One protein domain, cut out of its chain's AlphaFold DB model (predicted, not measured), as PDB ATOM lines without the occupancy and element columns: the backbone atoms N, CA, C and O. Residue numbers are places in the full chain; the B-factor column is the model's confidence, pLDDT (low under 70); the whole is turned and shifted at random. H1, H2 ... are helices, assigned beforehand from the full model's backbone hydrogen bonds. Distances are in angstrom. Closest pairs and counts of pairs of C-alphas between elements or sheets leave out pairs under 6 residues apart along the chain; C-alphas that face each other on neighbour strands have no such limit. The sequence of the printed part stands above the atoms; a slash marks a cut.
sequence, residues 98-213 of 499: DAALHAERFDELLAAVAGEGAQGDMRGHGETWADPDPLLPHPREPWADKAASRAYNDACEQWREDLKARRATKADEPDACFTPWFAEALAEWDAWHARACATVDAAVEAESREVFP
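This is residues 98 to 213 of the 499 residues of an uncharacterized protein of Novosphingobium chloroacetimidivorans (UniProt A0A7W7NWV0). Two long helices, H4 and H5, overlap only in part and reach out to opposite ends of an elongated model, with the short helices H1, H2 and H3 on one side of them. H2 packs crosswise on H5 with H1 beyond it, while loop residues 127 to 132 and the tail 205 to 213 stick out. The printed part has 116 residues with five named helices, H1 to H5 in chain order, and no named strand: all helix. It is loose, with a radius of gyration of the C-alphas of 19.3 A and spans of 66 by 37 by 22 A.

H1 is residues 99 to 104, beginning at C-alpha 99 (192.384, 146.321, 143.046). H2 is residues 106 to 113 and H3 residues 120 to 123. H4, residues 140 to 164, is 36.1 A long, and H5, residues 178 to 211, is 49.8 A, ending at C-alpha 211 (215.814, 160.639, 132.856).

H1 and H2 are close but not clearly touching, about perpendicular at 75 degrees; their closest C-alphas, His 102 and Leu 109, are 7.2 A apart. H2 touches H5 at residues 193 to 200 alone, closest C-alphas Ala 111 and Ala 196, 5.0 A, only just about perpendicular at 73 degrees. H3 is close to H4 but not clearly touching, closest C-alphas Met 122 and Trp 143, 6.6 A. H4 touches H5 at residues 178 to 190 of H5 alone, closest C-alphas Ala 148 and Trp 181, 4.8 A, a steep tilt of 48 degrees, opposite ways. H1 and H2 have every O i to N i+4 pair within hydrogen-bond range, H4 20 of 21 and H5 29 of 30; H3 is too short for such a pair.

The C-alphas farthest apart, Arg 166 and Pro 213, are 66.4 A apart. The printed part has no cut. The links H3 to H4 and H4 to H5 are long. Residues 207 to 213 have pLDDT under 70.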
ATOM      1  N   ASP A  98     188.203 146.686 143.849       84.31
ATOM      2  CA  ASP A  98     188.603 146.806 142.437       84.31
ATOM      3  C   ASP A  98     190.091 146.514 142.170       84.31
ATOM      4  O   ASP A  98     190.523 146.496 141.018       84.31
ATOM      5  N   ALA A  99     190.922 146.314 143.198       88.38
ATOM      6  CA  ALA A  99     192.384 146.321 143.046       88.38
ATOM      7  C   ALA A  99     192.904 145.197 142.133       88.38
ATOM      8  O   ALA A  99     193.866 145.403 141.393       88.38
ATOM      9  N   ALA A 100     192.249 144.034 142.139       86.69
ATOM     10  CA  ALA A 100     192.565 142.939 141.225       86.69
ATOM     11  C   ALA A 100     192.193 143.266 139.764       86.69
ATOM     12  O   ALA A 100     192.996 143.024 138.864       86.69
ATOM     13  N   LEU A 101     191.022 143.873 139.530       87.62
ATOM     14  CA  LEU A 101     190.557 144.298 138.202       87.62
ATOM     15  C   LEU A 101     191.453 145.408 137.627       87.62
ATOM     16  O   LEU A 101     191.860 145.361 136.467       87.62
ATOM     17  N   HIS A 102     191.806 146.379 138.470       90.19
ATOM     18  CA  HIS A 102     192.728 147.463 138.155       90.19
ATOM     19  C   HIS A 102     194.151 146.970 137.844       90.19
ATOM     20  O   HIS A 102     194.825 147.565 137.006       90.19
ATOM     21  N   ALA A 103     194.606 145.877 138.465       90.19
ATOM     22  CA  ALA A 103     195.891 145.252 138.149       90.19
ATOM     23  C   ALA A 103     195.854 144.421 136.850       90.19
ATOM     24  O   ALA A 103     196.833 144.414 136.106       90.19
ATOM     25  N   GLU A 104     194.739 143.744 136.552       89.81
ATOM     26  CA  GLU A 104     194.554 142.985 135.304       89.81
ATOM     27  C   GLU A 104     194.512 143.910 134.073       89.81
ATOM     28  O   GLU A 104     195.096 143.593 133.038       89.81
ATOM     29  N   ARG A 105     193.882 145.085 134.208       90.06
ATOM     30  CA  ARG A 105     193.656 146.063 133.126       90.06
ATOM     31  C   ARG A 105     194.458 147.358 133.315       90.06
ATOM     32  O   ARG A 105     193.992 148.454 133.012       90.06
ATOM     33  N   PHE A 106     195.676 147.231 133.843       90.12
ATOM     34  CA  PHE A 106     196.487 148.367 134.293       90.12
ATOM     35  C   PHE A 106     196.837 149.374 133.183       90.12
ATOM     36  O   PHE A 106     196.787 150.578 133.426       90.12
ATOM     37  N   ASP A 107     197.109 148.917 131.955       86.69
ATOM     38  CA  ASP A 107     197.423 149.799 130.816       86.69
ATOM     39  C   ASP A 107     196.270 150.769 130.505       86.69
ATOM     40  O   ASP A 107     196.494 151.930 130.175       86.69
ATOM     41  N   GLU A 108     195.025 150.318 130.661       90.00
ATOM     42  CA  GLU A 108     193.827 151.123 130.406       90.00
ATOM     43  C   GLU A 108     193.628 152.212 131.477       90.00
ATOM     44  O   GLU A 108     193.138 153.303 131.178       90.00
ATOM     45  N   LEU A 109     194.059 151.953 132.719       90.75
ATOM     46  CA  LEU A 109     194.136 152.979 133.765       90.75
ATOM     47  C   LEU A 109     195.268 153.970 133.501       90.75
ATOM     48  O   LEU A 109     195.067 155.169 133.676       90.75
ATOM     49  N   LEU A 110     196.440 153.495 133.068       91.00
ATOM     50  CA  LEU A 110     197.551 154.374 132.695       91.00
ATOM     51  C   LEU A 110     197.159 155.292 131.531       91.00
ATOM     52  O   LEU A 110     197.446 156.484 131.586       91.00
ATOM     53  N   ALA A 111     196.435 154.781 130.533       89.25
ATOM     54  CA  ALA A 111     195.907 155.579 129.429       89.25
ATOM     55  C   ALA A 111     194.918 156.649 129.917       89.25
ATOM     56  O   ALA A 111     195.020 157.810 129.520       89.25
ATOM     57  N   ALA A 112     194.021 156.294 130.844       88.44
ATOM     58  CA  ALA A 112     193.102 157.244 131.466       88.44
ATOM     59  C   ALA A 112     193.824 158.320 132.306       88.44
ATOM     60  O   ALA A 112     193.388 159.470 132.307       88.44
ATOM     61  N   VAL A 113     194.929 157.979 132.981       89.56
ATOM     62  CA  VAL A 113     195.798 158.935 133.701       89.56
ATOM     63  C   VAL A 113     196.572 159.834 132.729       89.56
ATOM     64  O   VAL A 113     196.716 161.026 132.991       89.56
ATOM     65  N   ALA A 114     197.014 159.297 131.590       87.31
ATOM     66  CA  ALA A 114     197.670 160.040 130.510       87.31
ATOM     67  C   ALA A 114     196.696 160.862 129.633       87.31
ATOM     68  O   ALA A 114     197.135 161.617 128.768       87.31
ATOM     69  N   GLY A 115     195.382 160.749 129.861       84.38
ATOM     70  CA  GLY A 115     194.341 161.557 129.218       84.38
ATOM     71  C   GLY A 115     193.587 160.899 128.054       84.38
ATOM     72  O   GLY A 115     192.553 161.436 127.658       84.38
ATOM     73  N   GLU A 116     194.006 159.730 127.550       83.81
ATOM     74  CA  GLU A 116     193.235 158.942 126.562       83.81
ATOM     75  C   GLU A 116     192.113 158.181 127.289       83.81
ATOM     76  O   GLU A 116     192.159 156.971 127.525       83.81
ATOM     77  N   GLY A 117     191.091 158.926 127.708       78.56
ATOM     78  CA  GLY A 117     189.893 158.367 128.318       78.56
ATOM     79  C   GLY A 117     189.045 157.598 127.306       78.56
ATOM     80  O   GLY A 117     188.728 158.110 126.233       78.56
ATOM     81  N   ALA A 118     188.606 156.394 127.678       79.75
ATOM     82  CA  ALA A 118     187.540 155.703 126.960       79.75
ATOM     83  C   ALA A 118     186.263 156.564 126.912       79.75
ATOM     84  O   ALA A 118     185.935 157.268 127.877       79.75
ATOM     85  N   GLN A 119     185.550 156.498 125.785       75.50
ATOM     86  CA  GLN A 119     184.313 157.248 125.549       75.50
ATOM     87  C   GLN A 119     183.206 156.829 126.535       75.50
ATOM     88  O   GLN A 119     183.235 155.738 127.108       75.50
ATOM     89  N   GLY A 120     182.233 157.716 126.773       73.25
ATOM     90  CA  GLY A 120     181.236 157.534 127.839       73.25
ATOM     91  C   GLY A 120     180.378 156.275 127.683       73.25
ATOM     92  O   GLY A 120     180.135 155.568 128.653       73.25
ATOM     93  N   ASP A 121     179.998 155.922 126.456       79.38
ATOM     94  CA  ASP A 121     179.261 154.688 126.150       79.38
ATOM     95  C   ASP A 121     180.133 153.416 126.257       79.38
ATOM     96  O   ASP A 121     179.602 152.303 126.330       79.38
ATOM     97  N   MET A 122     181.461 153.587 126.262       85.50
ATOM     98  CA  MET A 122     182.454 152.533 126.457       85.50
ATOM     99  C   MET A 122     182.752 152.280 127.933       85.50
ATOM    100  O   MET A 122     182.965 151.131 128.311       85.50
ATOM    101  N   ARG A 123     182.671 153.302 128.793       83.06
ATOM    102  CA  ARG A 123     182.633 153.147 130.262       83.06
ATOM    103  C   ARG A 123     181.280 152.667 130.779       83.06
ATOM    104  O   ARG A 123     181.235 151.846 131.694       83.06
ATOM    105  N   GLY A 124     180.196 153.121 130.159       79.44
ATOM    106  CA  GLY A 124     178.867 153.002 130.742       79.44
ATOM    107  C   GLY A 124     178.733 153.920 131.959       79.44
ATOM    108  O   GLY A 124     179.447 154.913 132.074       79.44
ATOM    109  N   HIS A 125     177.822 153.567 132.864       77.50
ATOM    110  CA  HIS A 125     177.506 154.361 134.052       77.50
ATOM    111  C   HIS A 125     177.624 153.542 135.337       77.50
ATOM    112  O   HIS A 125     177.641 152.309 135.285       77.50
ATOM    113  N   GLY A 126     177.690 154.232 136.479       73.94
ATOM    114  CA  GLY A 126     177.581 153.612 137.802       73.94
ATOM    115  C   GLY A 126     176.289 152.793 137.967       73.94
ATOM    116  O   GLY A 126     175.288 153.050 137.292       73.94
ATOM    117  N   GLU A 127     176.300 151.787 138.851       73.50
ATOM    118  CA  GLU A 127     175.139 150.896 139.054       73.50
ATOM    119  C   GLU A 127     173.890 151.657 139.532       73.50
ATOM    120  O   GLU A 127     172.762 151.310 139.170       73.50
ATOM    121  N   THR A 128     174.086 152.731 140.299       79.88
ATOM    122  CA  THR A 128     173.070 153.740 140.595       79.88
ATOM    123  C   THR A 128     173.518 155.130 140.143       79.88
ATOM    124  O   THR A 128     174.698 155.408 139.962       79.88
ATOM    125  N   TRP A 129     172.560 156.057 140.042       78.56
ATOM    126  CA  TRP A 129     172.794 157.476 139.730       78.56
ATOM    127  C   TRP A 129     173.727 158.214 140.713       78.56
ATOM    128  O   TRP A 129     174.115 159.347 140.437       78.56
ATOM    129  N   ALA A 130     174.009 157.621 141.878       82.00
ATOM    130  CA  ALA A 130     174.865 158.187 142.917       82.00
ATOM    131  C   ALA A 130     176.283 157.588 142.920       82.00
ATOM    132  O   ALA A 130     177.161 158.128 143.598       82.00
ATOM    133  N   ASP A 131     176.508 156.502 142.178       80.50
ATOM    134  CA  ASP A 131     177.822 155.886 142.019       80.50
ATOM    135  C   ASP A 131     178.594 156.594 140.889       80.50
ATOM    136  O   ASP A 131     177.988 157.011 139.899       80.50
ATOM    137  N   PRO A 132     179.923 156.761 141.006       82.12
ATOM    138  CA  PRO A 132     180.723 157.340 139.933       82.12
ATOM    139  C   PRO A 132     180.757 156.419 138.704       82.12
ATOM    140  O   PRO A 132     180.748 155.194 138.834       82.12
ATOM    141  N   ASP A 133     180.863 157.008 137.508       84.06
ATOM    142  CA  ASP A 133     181.096 156.245 136.276       84.06
ATOM    143  C   ASP A 133     182.404 155.419 136.386       84.06
ATOM    144  O   ASP A 133     183.403 155.922 136.920       84.06
ATOM    145  N   PRO A 134     182.448 154.172 135.873       86.38
ATOM    146  CA  PRO A 134     183.632 153.315 135.959       86.38
ATOM    147  C   PRO A 134     184.905 153.940 135.363       86.38
ATOM    148  O   PRO A 134     184.907 154.470 134.250       86.38
ATOM    149  N   LEU A 135     186.033 153.813 136.076       86.38
ATOM    150  CA  LEU A 135     187.343 154.299 135.607       86.38
ATOM    151  C   LEU A 135     187.784 153.593 134.313       86.38
ATOM    152  O   LEU A 135     188.258 154.236 133.369       86.38
ATOM    153  N   LEU A 136     187.598 152.271 134.284       88.75
ATOM    154  CA  LEU A 136     187.853 151.392 133.147       88.75
ATOM    155  C   LEU A 136     186.635 151.317 132.215       88.75
ATOM    156  O   LEU A 136     185.504 151.323 132.703       88.75
ATOM    157  N   PRO A 137     186.829 151.141 130.896       90.00
ATOM    158  CA  PRO A 137     185.735 150.761 130.019       90.00
ATOM    159  C   PRO A 137     185.167 149.380 130.371       90.00
ATOM    160  O   PRO A 137     185.802 148.563 131.046       90.00
ATOM    161  N   HIS A 138     183.987 149.062 129.851       89.50
ATOM    162  CA  HIS A 138     183.523 147.685 129.750       89.50
ATOM    163  C   HIS A 138     184.566 146.807 129.021       89.50
ATOM    164  O   HIS A 138     185.251 147.294 128.117       89.50
ATOM    165  N   PRO A 139     184.706 145.518 129.391       90.75
ATOM    166  CA  PRO A 139     185.573 144.599 128.662       90.75
ATOM    167  C   PRO A 139     185.134 144.456 127.199       90.75
ATOM    168  O   PRO A 139     183.949 144.591 126.887       90.75
ATOM    169  N   ARG A 140     186.099 144.140 126.332       92.81
ATOM    170  CA  ARG A 140     185.996 144.080 124.867       92.81
ATOM    171  C   ARG A 140     184.705 143.446 124.335       92.81
ATOM    172  O   ARG A 140     183.894 144.139 123.724       92.81
ATOM    173  N   GLU A 141     184.474 142.158 124.584       94.12
ATOM    174  CA  GLU A 141     183.302 141.450 124.048       94.12
ATOM    175  C   GLU A 141     181.974 141.924 124.686       94.12
ATOM    176  O   GLU A 141     181.043 142.210 123.931       94.12
ATOM    177  N   PRO A 142     181.854 142.102 126.024       93.31
ATOM    178  CA  PRO A 142     180.677 142.716 126.653       93.31
ATOM    179  C   PRO A 142     180.346 144.146 126.204       93.31
ATOM    180  O   PRO A 142     179.191 144.559 126.325       93.31
ATOM    181  N   TRP A 143     181.326 144.927 125.739       94.06
ATOM    182  CA  TRP A 143     181.052 146.223 125.121       94.06
ATOM    183  C   TRP A 143     180.578 146.062 123.679       94.06
ATOM    184  O   TRP A 143     179.532 146.605 123.329       94.06
ATOM    185  N   ALA A 144     181.295 145.280 122.867       94.75
ATOM    186  CA  ALA A 144     180.966 145.094 121.458       94.75
ATOM    187  C   ALA A 144     179.579 144.464 121.249       94.75
ATOM    188  O   ALA A 144     178.874 144.851 120.325       94.75
ATOM    189  N   ASP A 145     179.136 143.573 122.142       93.44
ATOM    190  CA  ASP A 145     177.777 143.011 122.137       93.44
ATOM    191  C   ASP A 145     176.704 144.101 122.326       93.44
ATOM    192  O   ASP A 145     175.728 144.175 121.572       93.44
ATOM    193  N   LYS A 146     176.929 145.028 123.269       92.19
ATOM    194  CA  LYS A 146     176.055 146.190 123.499       92.19
ATOM    195  C   LYS A 146     176.105 147.182 122.336       92.19
ATOM    196  O   LYS A 146     175.060 147.689 121.941       92.19
ATOM    197  N   ALA A 147     177.289 147.472 121.800       93.88
ATOM    198  CA  ALA A 147     177.479 148.420 120.704       93.88
ATOM    199  C   ALA A 147     176.844 147.911 119.399       93.88
ATOM    200  O   ALA A 147     176.027 148.615 118.807       93.88
ATOM    201  N   ALA A 148     177.102 146.654 119.025       94.50
ATOM    202  CA  ALA A 148     176.455 145.984 117.899       94.50
ATOM    203  C   ALA A 148     174.930 145.891 118.074       94.50
ATOM    204  O   ALA A 148     174.181 146.124 117.126       94.50
ATOM    205  N   SER A 149     174.453 145.627 119.299       94.00
ATOM    206  CA  SER A 149     173.018 145.638 119.614       94.00
ATOM    207  C   SER A 149     172.387 147.016 119.416       94.00
ATOM    208  O   SER A 149     171.251 147.088 118.951       94.00
ATOM    209  N   ARG A 150     173.089 148.111 119.741       93.50
ATOM    210  CA  ARG A 150     172.627 149.476 119.435       93.50
ATOM    211  C   ARG A 150     172.595 149.699 117.923       93.50
ATOM    212  O   ARG A 150     171.513 149.877 117.380       93.50
ATOM    213  N   ALA A 151     173.729 149.530 117.241       93.81
ATOM    214  CA  ALA A 151     173.862 149.768 115.801       93.81
ATOM    215  C   ALA A 151     172.826 149.002 114.951       93.81
ATOM    216  O   ALA A 151     172.212 149.581 114.054       93.81
ATOM    217  N   TYR A 152     172.565 147.727 115.267       95.19
ATOM    218  CA  TYR A 152     171.530 146.934 114.597       95.19
ATOM    219  C   TYR A 152     170.108 147.464 114.856       95.19
ATOM    220  O   TYR A 152     169.290 147.514 113.935       95.19
ATOM    221  N   ASN A 153     169.791 147.877 116.090       95.19
ATOM    222  CA  ASN A 153     168.480 148.445 116.418       95.19
ATOM    223  C   ASN A 153     168.276 149.821 115.768       95.19
ATOM    224  O   ASN A 153     167.205 150.062 115.208       95.19
ATOM    225  N   ASP A 154     169.304 150.668 115.769       96.00
ATOM    226  CA  ASP A 154     169.296 151.995 115.150       96.00
ATOM    227  C   ASP A 154     169.113 151.879 113.624       96.00
ATOM    228  O   ASP A 154     168.259 152.547 113.038       96.00
ATOM    229  N   ALA A 155     169.826 150.948 112.975       95.56
ATOM    230  CA  ALA A 155     169.632 150.624 111.561       95.56
ATOM    231  C   ALA A 155     168.224 150.069 111.275       95.56
ATOM    232  O   ALA A 155     167.593 150.442 110.283       95.56
ATOM    233  N   CYS A 156     167.694 149.218 112.158       95.94
ATOM    234  CA  CYS A 156     166.321 148.717 112.074       95.94
ATOM    235  C   CYS A 156     165.263 149.821 112.226       95.94
ATOM    236  O   CYS A 156     164.195 149.722 111.622       95.94
ATOM    237  N   GLU A 157     165.505 150.851 113.037       97.00
ATOM    238  CA  GLU A 157     164.609 152.003 113.171       97.00
ATOM    239  C   GLU A 157     164.698 152.925 111.949       97.00
ATOM    240  O   GLU A 157     163.669 153.225 111.337       97.00
ATOM    241  N   GLN A 158     165.912 153.256 111.503       96.50
ATOM    242  CA  GLN A 158     166.148 154.048 110.293       96.50
ATOM    243  C   GLN A 158     165.491 153.410 109.055       96.50
ATOM    244  O   GLN A 158     164.760 154.085 108.328       96.50
ATOM    245  N   TRP A 159     165.644 152.095 108.860       97.00
ATOM    246  CA  TRP A 159     164.979 151.356 107.779       97.00
ATOM    247  C   TRP A 159     163.443 151.411 107.866       97.00
ATOM    248  O   TRP A 159     162.773 151.527 106.837       97.00
ATOM    249  N   ARG A 160     162.849 151.392 109.070       97.19
ATOM    250  CA  ARG A 160     161.388 151.532 109.241       97.19
ATOM    251  C   ARG A 160     160.899 152.926 108.850       97.19
ATOM    252  O   ARG A 160     159.831 153.032 108.240       97.19
ATOM    253  N   GLU A 161     161.661 153.979 109.141       97.38
ATOM    254  CA  GLU A 161     161.346 155.328 108.656       97.38
ATOM    255  C   GLU A 161     161.555 155.462 107.143       97.38
ATOM    256  O   GLU A 161     160.725 156.067 106.461       97.38
ATOM    257  N   ASP A 162     162.582 154.827 106.577       97.25
ATOM    258  CA  ASP A 162     162.807 154.824 105.131       97.25
ATOM    259  C   ASP A 162     161.764 154.010 104.354       97.25
ATOM    260  O   ASP A 162     161.367 154.427 103.263       97.25
ATOM    261  N   LEU A 163     161.227 152.926 104.922       96.31
ATOM    262  CA  LEU A 163     160.043 152.237 104.400       96.31
ATOM    263  C   LEU A 163     158.816 153.161 104.380       96.31
ATOM    264  O   LEU A 163     158.140 153.271 103.353       96.31
ATOM    265  N   LYS A 164     158.525 153.852 105.494       96.31
ATOM    266  CA  LYS A 164     157.406 154.813 105.587       96.31
ATOM    267  C   LYS A 164     157.559 155.947 104.568       96.31
ATOM    268  O   LYS A 164     156.591 156.308 103.897       96.31
ATOM    269  N   ALA A 165     158.777 156.466 104.416       96.81
ATOM    270  CA  ALA A 165     159.137 157.508 103.459       96.81
ATOM    271  C   ALA A 165     159.249 157.009 102.002       96.81
ATOM    272  O   ALA A 165     159.414 157.828 101.098       96.81
ATOM    273  N   ARG A 166     159.148 155.691 101.760       95.25
ATOM    274  CA  ARG A 166     159.361 155.026 100.457       95.25
ATOM    275  C   ARG A 166     160.755 155.271  99.855       95.25
ATOM    276  O   ARG A 166     160.907 155.281  98.635       95.25
ATOM    277  N   ARG A 167     161.757 155.484 100.714       95.69
ATOM    278  CA  ARG A 167     163.185 155.563 100.361       95.69
ATOM    279  C   ARG A 167     163.859 154.188 100.377       95.69
ATOM    280  O   ARG A 167     164.788 153.985  99.608       95.69
ATOM    281  N   ALA A 168     163.353 153.260 101.192       95.25
ATOM    282  CA  ALA A 168     163.776 151.862 101.248       95.25
ATOM    283  C   ALA A 168     162.639 150.904 100.850       95.25
ATOM    284  O   ALA A 168     161.461 151.276 100.793       95.25
ATOM    285  N   THR A 169     163.000 149.648 100.603       95.88
ATOM    286  CA  THR A 169     162.109 148.513 100.350       95.88
ATOM    287  C   THR A 169     162.364 147.395 101.369       95.88
ATOM    288  O   THR A 169     163.198 147.521 102.266       95.88
ATOM    289  N   LYS A 170     161.661 146.258 101.243       90.94
ATOM    290  CA  LYS A 170     161.957 145.077 102.068       90.94
ATOM    291  C   LYS A 170     163.288 144.389 101.697       90.94
ATOM    292  O   LYS A 170     163.828 143.658 102.513       90.94
ATOM    293  N   ALA A 171     163.835 144.619 100.501       92.94
ATOM    294  CA  ALA A 171     165.153 144.083 100.147       92.94
ATOM    295  C   ALA A 171     166.300 144.767 100.919       92.94
ATOM    296  O   ALA A 171     167.384 144.206 101.013       92.94
ATOM    297  N   ASP A 172     166.033 145.949 101.480       93.19
ATOM    298  CA  ASP A 172     166.980 146.781 102.225       93.19
ATOM    299  C   ASP A 172     166.852 146.588 103.756       93.19
ATOM    300  O   ASP A 172     167.315 147.423 104.529       93.19
ATOM    301  N   GLU A 173     166.169 145.521 104.200       93.12
ATOM    302  CA  GLU A 173     166.021 145.155 105.619       93.12
ATOM    303  C   GLU A 173     167.400 144.787 106.212       93.12
ATOM    304  O   GLU A 173     168.084 143.941 105.629       93.12
ATOM    305  N   PRO A 174     167.840 145.402 107.333       92.94
ATOM    306  CA  PRO A 174     169.153 145.132 107.923       92.94
ATOM    307  C   PRO A 174     169.372 143.646 108.223       92.94
ATOM    308  O   PRO A 174     168.485 142.980 108.761       92.94
ATOM    309  N   ASP A 175     170.559 143.126 107.900       89.69
ATOM    310  CA  ASP A 175     170.852 141.702 108.076       89.69
ATOM    311  C   ASP A 175     170.818 141.312 109.562       89.69
ATOM    312  O   ASP A 175     171.589 141.817 110.382       89.69
ATOM    313  N   ALA A 176     169.924 140.376 109.890       87.00
ATOM    314  CA  ALA A 176     169.786 139.781 111.214       87.00
ATOM    315  C   ALA A 176     170.960 138.849 111.583       87.00
ATOM    316  O   ALA A 176     171.035 138.369 112.718       87.00
ATOM    317  N   CYS A 177     171.891 138.579 110.661       89.88
ATOM    318  CA  CYS A 177     173.198 138.037 111.005       89.88
ATOM    319  C   CYS A 177     173.953 139.047 111.881       89.88
ATOM    320  O   CYS A 177     174.432 140.072 111.409       89.88
ATOM    321  N   PHE A 178     174.088 138.749 113.175       88.19
ATOM    322  CA  PHE A 178     174.715 139.664 114.137       88.19
ATOM    323  C   PHE A 178     176.245 139.797 113.968       88.19
ATOM    324  O   PHE A 178     176.852 140.762 114.424       88.19
ATOM    325  N   THR A 179     176.876 138.839 113.280       92.25
ATOM    326  CA  THR A 179     178.332 138.734 113.093       92.25
ATOM    327  C   THR A 179     179.010 139.992 112.521       92.25
ATOM    328  O   THR A 179     179.991 140.418 113.130       92.25
ATOM    329  N   PRO A 180     178.563 140.608 111.400       93.56
ATOM    330  CA  PRO A 180     179.151 141.853 110.891       93.56
ATOM    331  C   PRO A 180     179.102 143.000 111.907       93.56
ATOM    332  O   PRO A 180     180.138 143.604 112.173       93.56
ATOM    333  N   TRP A 181     177.946 143.243 112.535       94.31
ATOM    334  CA  TRP A 181     177.764 144.293 113.547       94.31
ATOM    335  C   TRP A 181     178.721 144.112 114.734       94.31
ATOM    336  O   TRP A 181     179.357 145.060 115.187       94.31
ATOM    337  N   PHE A 182     178.868 142.872 115.211       94.75
ATOM    338  CA  PHE A 182     179.796 142.532 116.290       94.75
ATOM    339  C   PHE A 182     181.267 142.664 115.865       94.75
ATOM    340  O   PHE A 182     182.092 143.101 116.660       94.75
ATOM    341  N   ALA A 183     181.611 142.335 114.616       95.62
ATOM    342  CA  ALA A 183     182.969 142.488 114.094       95.62
ATOM    343  C   ALA A 183     183.377 143.964 113.918       95.62
ATOM    344  O   ALA A 183     184.518 144.312 114.221       95.62
ATOM    345  N   GLU A 184     182.456 144.825 113.477       94.44
ATOM    346  CA  GLU A 184     182.672 146.274 113.382       94.44
ATOM    347  C   GLU A 184     182.856 146.897 114.772       94.44
ATOM    348  O   GLU A 184     183.847 147.588 115.010       94.44
ATOM    349  N   ALA A 185     181.992 146.548 115.732       94.94
ATOM    350  CA  ALA A 185     182.142 146.977 117.119       94.94
ATOM    351  C   ALA A 185     183.461 146.482 117.751       94.94
ATOM    352  O   ALA A 185     184.172 147.256 118.386       94.94
ATOM    353  N   LEU A 186     183.857 145.220 117.547       96.19
ATOM    354  CA  LEU A 186     185.159 144.735 118.025       96.19
ATOM    355  C   LEU A 186     186.331 145.550 117.453       96.19
ATOM    356  O   LEU A 186     187.259 145.870 118.194       96.19
ATOM    357  N   ALA A 187     186.275 145.924 116.171       95.88
ATOM    358  CA  ALA A 187     187.303 146.748 115.541       95.88
ATOM    359  C   ALA A 187     187.354 148.179 116.111       95.88
ATOM    360  O   ALA A 187     188.444 148.739 116.229       95.88
ATOM    361  N   GLU A 188     186.218 148.762 116.509       94.25
ATOM    362  CA  GLU A 188     186.175 150.059 117.199       94.25
ATOM    363  C   GLU A 188     186.818 149.991 118.596       94.25
ATOM    364  O   GLU A 188     187.633 150.854 118.941       94.25
ATOM    365  N   TRP A 189     186.540 148.932 119.371       94.31
ATOM    366  CA  TRP A 189     187.182 148.714 120.675       94.31
ATOM    367  C   TRP A 189     188.694 148.517 120.532       94.31
ATOM    368  O   TRP A 189     189.469 149.171 121.228       94.31
ATOM    369  N   ASP A 190     189.122 147.671 119.589       94.88
ATOM    370  CA  ASP A 190     190.540 147.420 119.309       94.88
ATOM    371  C   ASP A 190     191.256 148.698 118.840       94.88
ATOM    372  O   ASP A 190     192.386 148.970 119.255       94.88
ATOM    373  N   ALA A 191     190.591 149.533 118.032       93.44
ATOM    374  CA  ALA A 191     191.121 150.818 117.584       93.44
ATOM    375  C   ALA A 191     191.207 151.867 118.707       93.44
ATOM    376  O   ALA A 191     192.078 152.737 118.646       93.44
ATOM    377  N   TRP A 192     190.341 151.819 119.729       92.88
ATOM    378  CA  TRP A 192     190.533 152.597 120.960       92.88
ATOM    379  C   TRP A 192     191.687 152.038 121.798       92.88
ATOM    380  O   TRP A 192     192.593 152.789 122.158       92.88
ATOM    381  N   HIS A 193     191.708 150.731 122.057       92.56
ATOM    382  CA  HIS A 193     192.710 150.102 122.916       92.56
ATOM    383  C   HIS A 193     194.136 150.277 122.363       92.56
ATOM    384  O   HIS A 193     195.066 150.576 123.110       92.56
ATOM    385  N   ALA A 194     194.306 150.215 121.037       92.50
ATOM    386  CA  ALA A 194     195.574 150.517 120.378       92.50
ATOM    387  C   ALA A 194     196.050 151.966 120.608       92.50
ATOM    388  O   ALA A 194     197.248 152.185 120.797       92.50
ATOM    389  N   ARG A 195     195.141 152.957 120.640       91.81
ATOM    390  CA  ARG A 195     195.491 154.347 121.000       91.81
ATOM    391  C   ARG A 195     195.815 154.483 122.480       91.81
ATOM    392  O   ARG A 195     196.788 155.148 122.811       91.81
ATOM    393  N   ALA A 196     195.044 153.833 123.352       90.56
ATOM    394  CA  ALA A 196     195.282 153.825 124.791       90.56
ATOM    395  C   ALA A 196     196.709 153.346 125.111       90.56
ATOM    396  O   ALA A 196     197.464 154.058 125.773       90.56
ATOM    397  N   CYS A 197     197.122 152.208 124.546       90.50
ATOM    398  CA  CYS A 197     198.486 151.694 124.681       90.50
ATOM    399  C   CYS A 197     199.537 152.634 124.064       90.50
ATOM    400  O   CYS A 197     200.544 152.918 124.710       90.50
ATOM    401  N   ALA A 198     199.297 153.180 122.865       90.88
ATOM    402  CA  ALA A 198     200.231 154.108 122.220       90.88
ATOM    403  C   ALA A 198     200.445 155.408 123.022       90.88
ATOM    404  O   ALA A 198     201.568 155.902 123.089       90.88
ATOM    405  N   THR A 199     199.404 155.939 123.670       90.69
ATOM    406  CA  THR A 199     199.507 157.102 124.565       90.69
ATOM    407  C   THR A 199     200.324 156.777 125.820       90.69
ATOM    408  O   THR A 199     201.128 157.604 126.251       90.69
ATOM    409  N   VAL A 200     200.177 155.573 126.387       90.56
ATOM    410  CA  VAL A 200     200.988 155.122 127.534       90.56
ATOM    411  C   VAL A 200     202.457 154.964 127.151       90.56
ATOM    412  O   VAL A 200     203.319 155.499 127.846       90.56
ATOM    413  N   ASP A 201     202.760 154.282 126.045       89.81
ATOM    414  CA  ASP A 201     204.149 154.099 125.610       89.81
ATOM    415  C   ASP A 201     204.802 155.439 125.212       89.81
ATOM    416  O   ASP A 201     205.954 155.668 125.569       89.81
ATOM    417  N   ALA A 202     204.067 156.376 124.596       88.62
ATOM    418  CA  ALA A 202     204.573 157.723 124.298       88.62
ATOM    419  C   ALA A 202     204.850 158.565 125.561       88.62
ATOM    420  O   ALA A 202     205.829 159.313 125.602       88.62
ATOM    421  N   ALA A 203     204.023 158.439 126.606       87.12
ATOM    422  CA  ALA A 203     204.271 159.090 127.895       87.12
ATOM    423  C   ALA A 203     205.513 158.509 128.598       87.12
ATOM    424  O   ALA A 203     206.314 159.257 129.159       87.12
ATOM    425  N   VAL A 204     205.708 157.187 128.517       85.62
ATOM    426  CA  VAL A 204     206.908 156.508 129.033       85.62
ATOM    427  C   VAL A 204     208.158 156.889 128.229       85.62
ATOM    428  O   VAL A 204     209.203 157.119 128.833       85.62
ATOM    429  N   GLU A 205     208.071 157.006 126.899       84.12
ATOM    430  CA  GLU A 205     209.195 157.441 126.056       84.12
ATOM    431  C   GLU A 205     209.648 158.863 126.429       84.12
ATOM    432  O   GLU A 205     210.843 159.087 126.635       84.12
ATOM    433  N   ALA A 206     208.704 159.798 126.599       78.75
ATOM    434  CA  ALA A 206     208.991 161.183 126.975       78.75
ATOM    435  C   ALA A 206     209.746 161.289 128.315       78.75
ATOM    436  O   ALA A 206     210.828 161.874 128.356       78.75
ATOM    437  N   GLU A 207     209.231 160.660 129.379       69.19
ATOM    438  CA  GLU A 207     209.909 160.572 130.686       69.19
ATOM    439  C   GLU A 207     211.287 159.903 130.561       69.19
ATOM    440  O   GLU A 207     212.283 160.405 131.086       69.19
ATOM    441  N   SER A 208     211.383 158.791 129.819       68.50
ATOM    442  CA  SER A 208     212.643 158.050 129.690       68.50
ATOM    443  C   SER A 208     213.765 158.885 129.073       68.50
ATOM    444  O   SER A 208     214.914 158.729 129.478       68.50
ATOM    445  N   ARG A 209     213.436 159.817 128.167       59.09
ATOM    446  CA  ARG A 209     214.401 160.703 127.500       59.09
ATOM    447  C   ARG A 209     214.866 161.874 128.369       59.09
ATOM    448  O   ARG A 209     215.956 162.397 128.145       59.09
ATOM    449  N   GLU A 210     214.068 162.290 129.353       57.47
ATOM    450  CA  GLU A 210     214.496 163.284 130.350       57.47
ATOM    451  C   GLU A 210     215.347 162.645 131.460       57.47
ATOM    452  O   GLU A 210     216.301 163.263 131.935       57.47
ATOM    453  N   VAL A 211     215.054 161.393 131.838       57.12
ATOM    454  CA  VAL A 211     215.814 160.639 132.856       57.12
ATOM    455  C   VAL A 211     217.115 160.044 132.295       57.12
ATOM    456  O   VAL A 211     218.137 160.054 132.984       57.12
ATOM    457  N   PHE A 212     217.107 159.568 131.046       45.44
ATOM    458  CA  PHE A 212     218.270 159.055 130.317       45.44
ATOM    459  C   PHE A 212     218.445 159.834 129.001       45.44
ATOM    460  O   PHE A 212     217.861 159.466 127.980       45.44
ATOM    461  N   PRO A 213     219.243 160.919 128.990       51.53
ATOM    462  CA  PRO A 213     219.503 161.673 127.769       51.53
ATOM    463  C   PRO A 213     220.259 160.834 126.731       51.53
ATOM    464  O   PRO A 213     221.086 159.998 127.095       51.53
TER     465      PRO A 213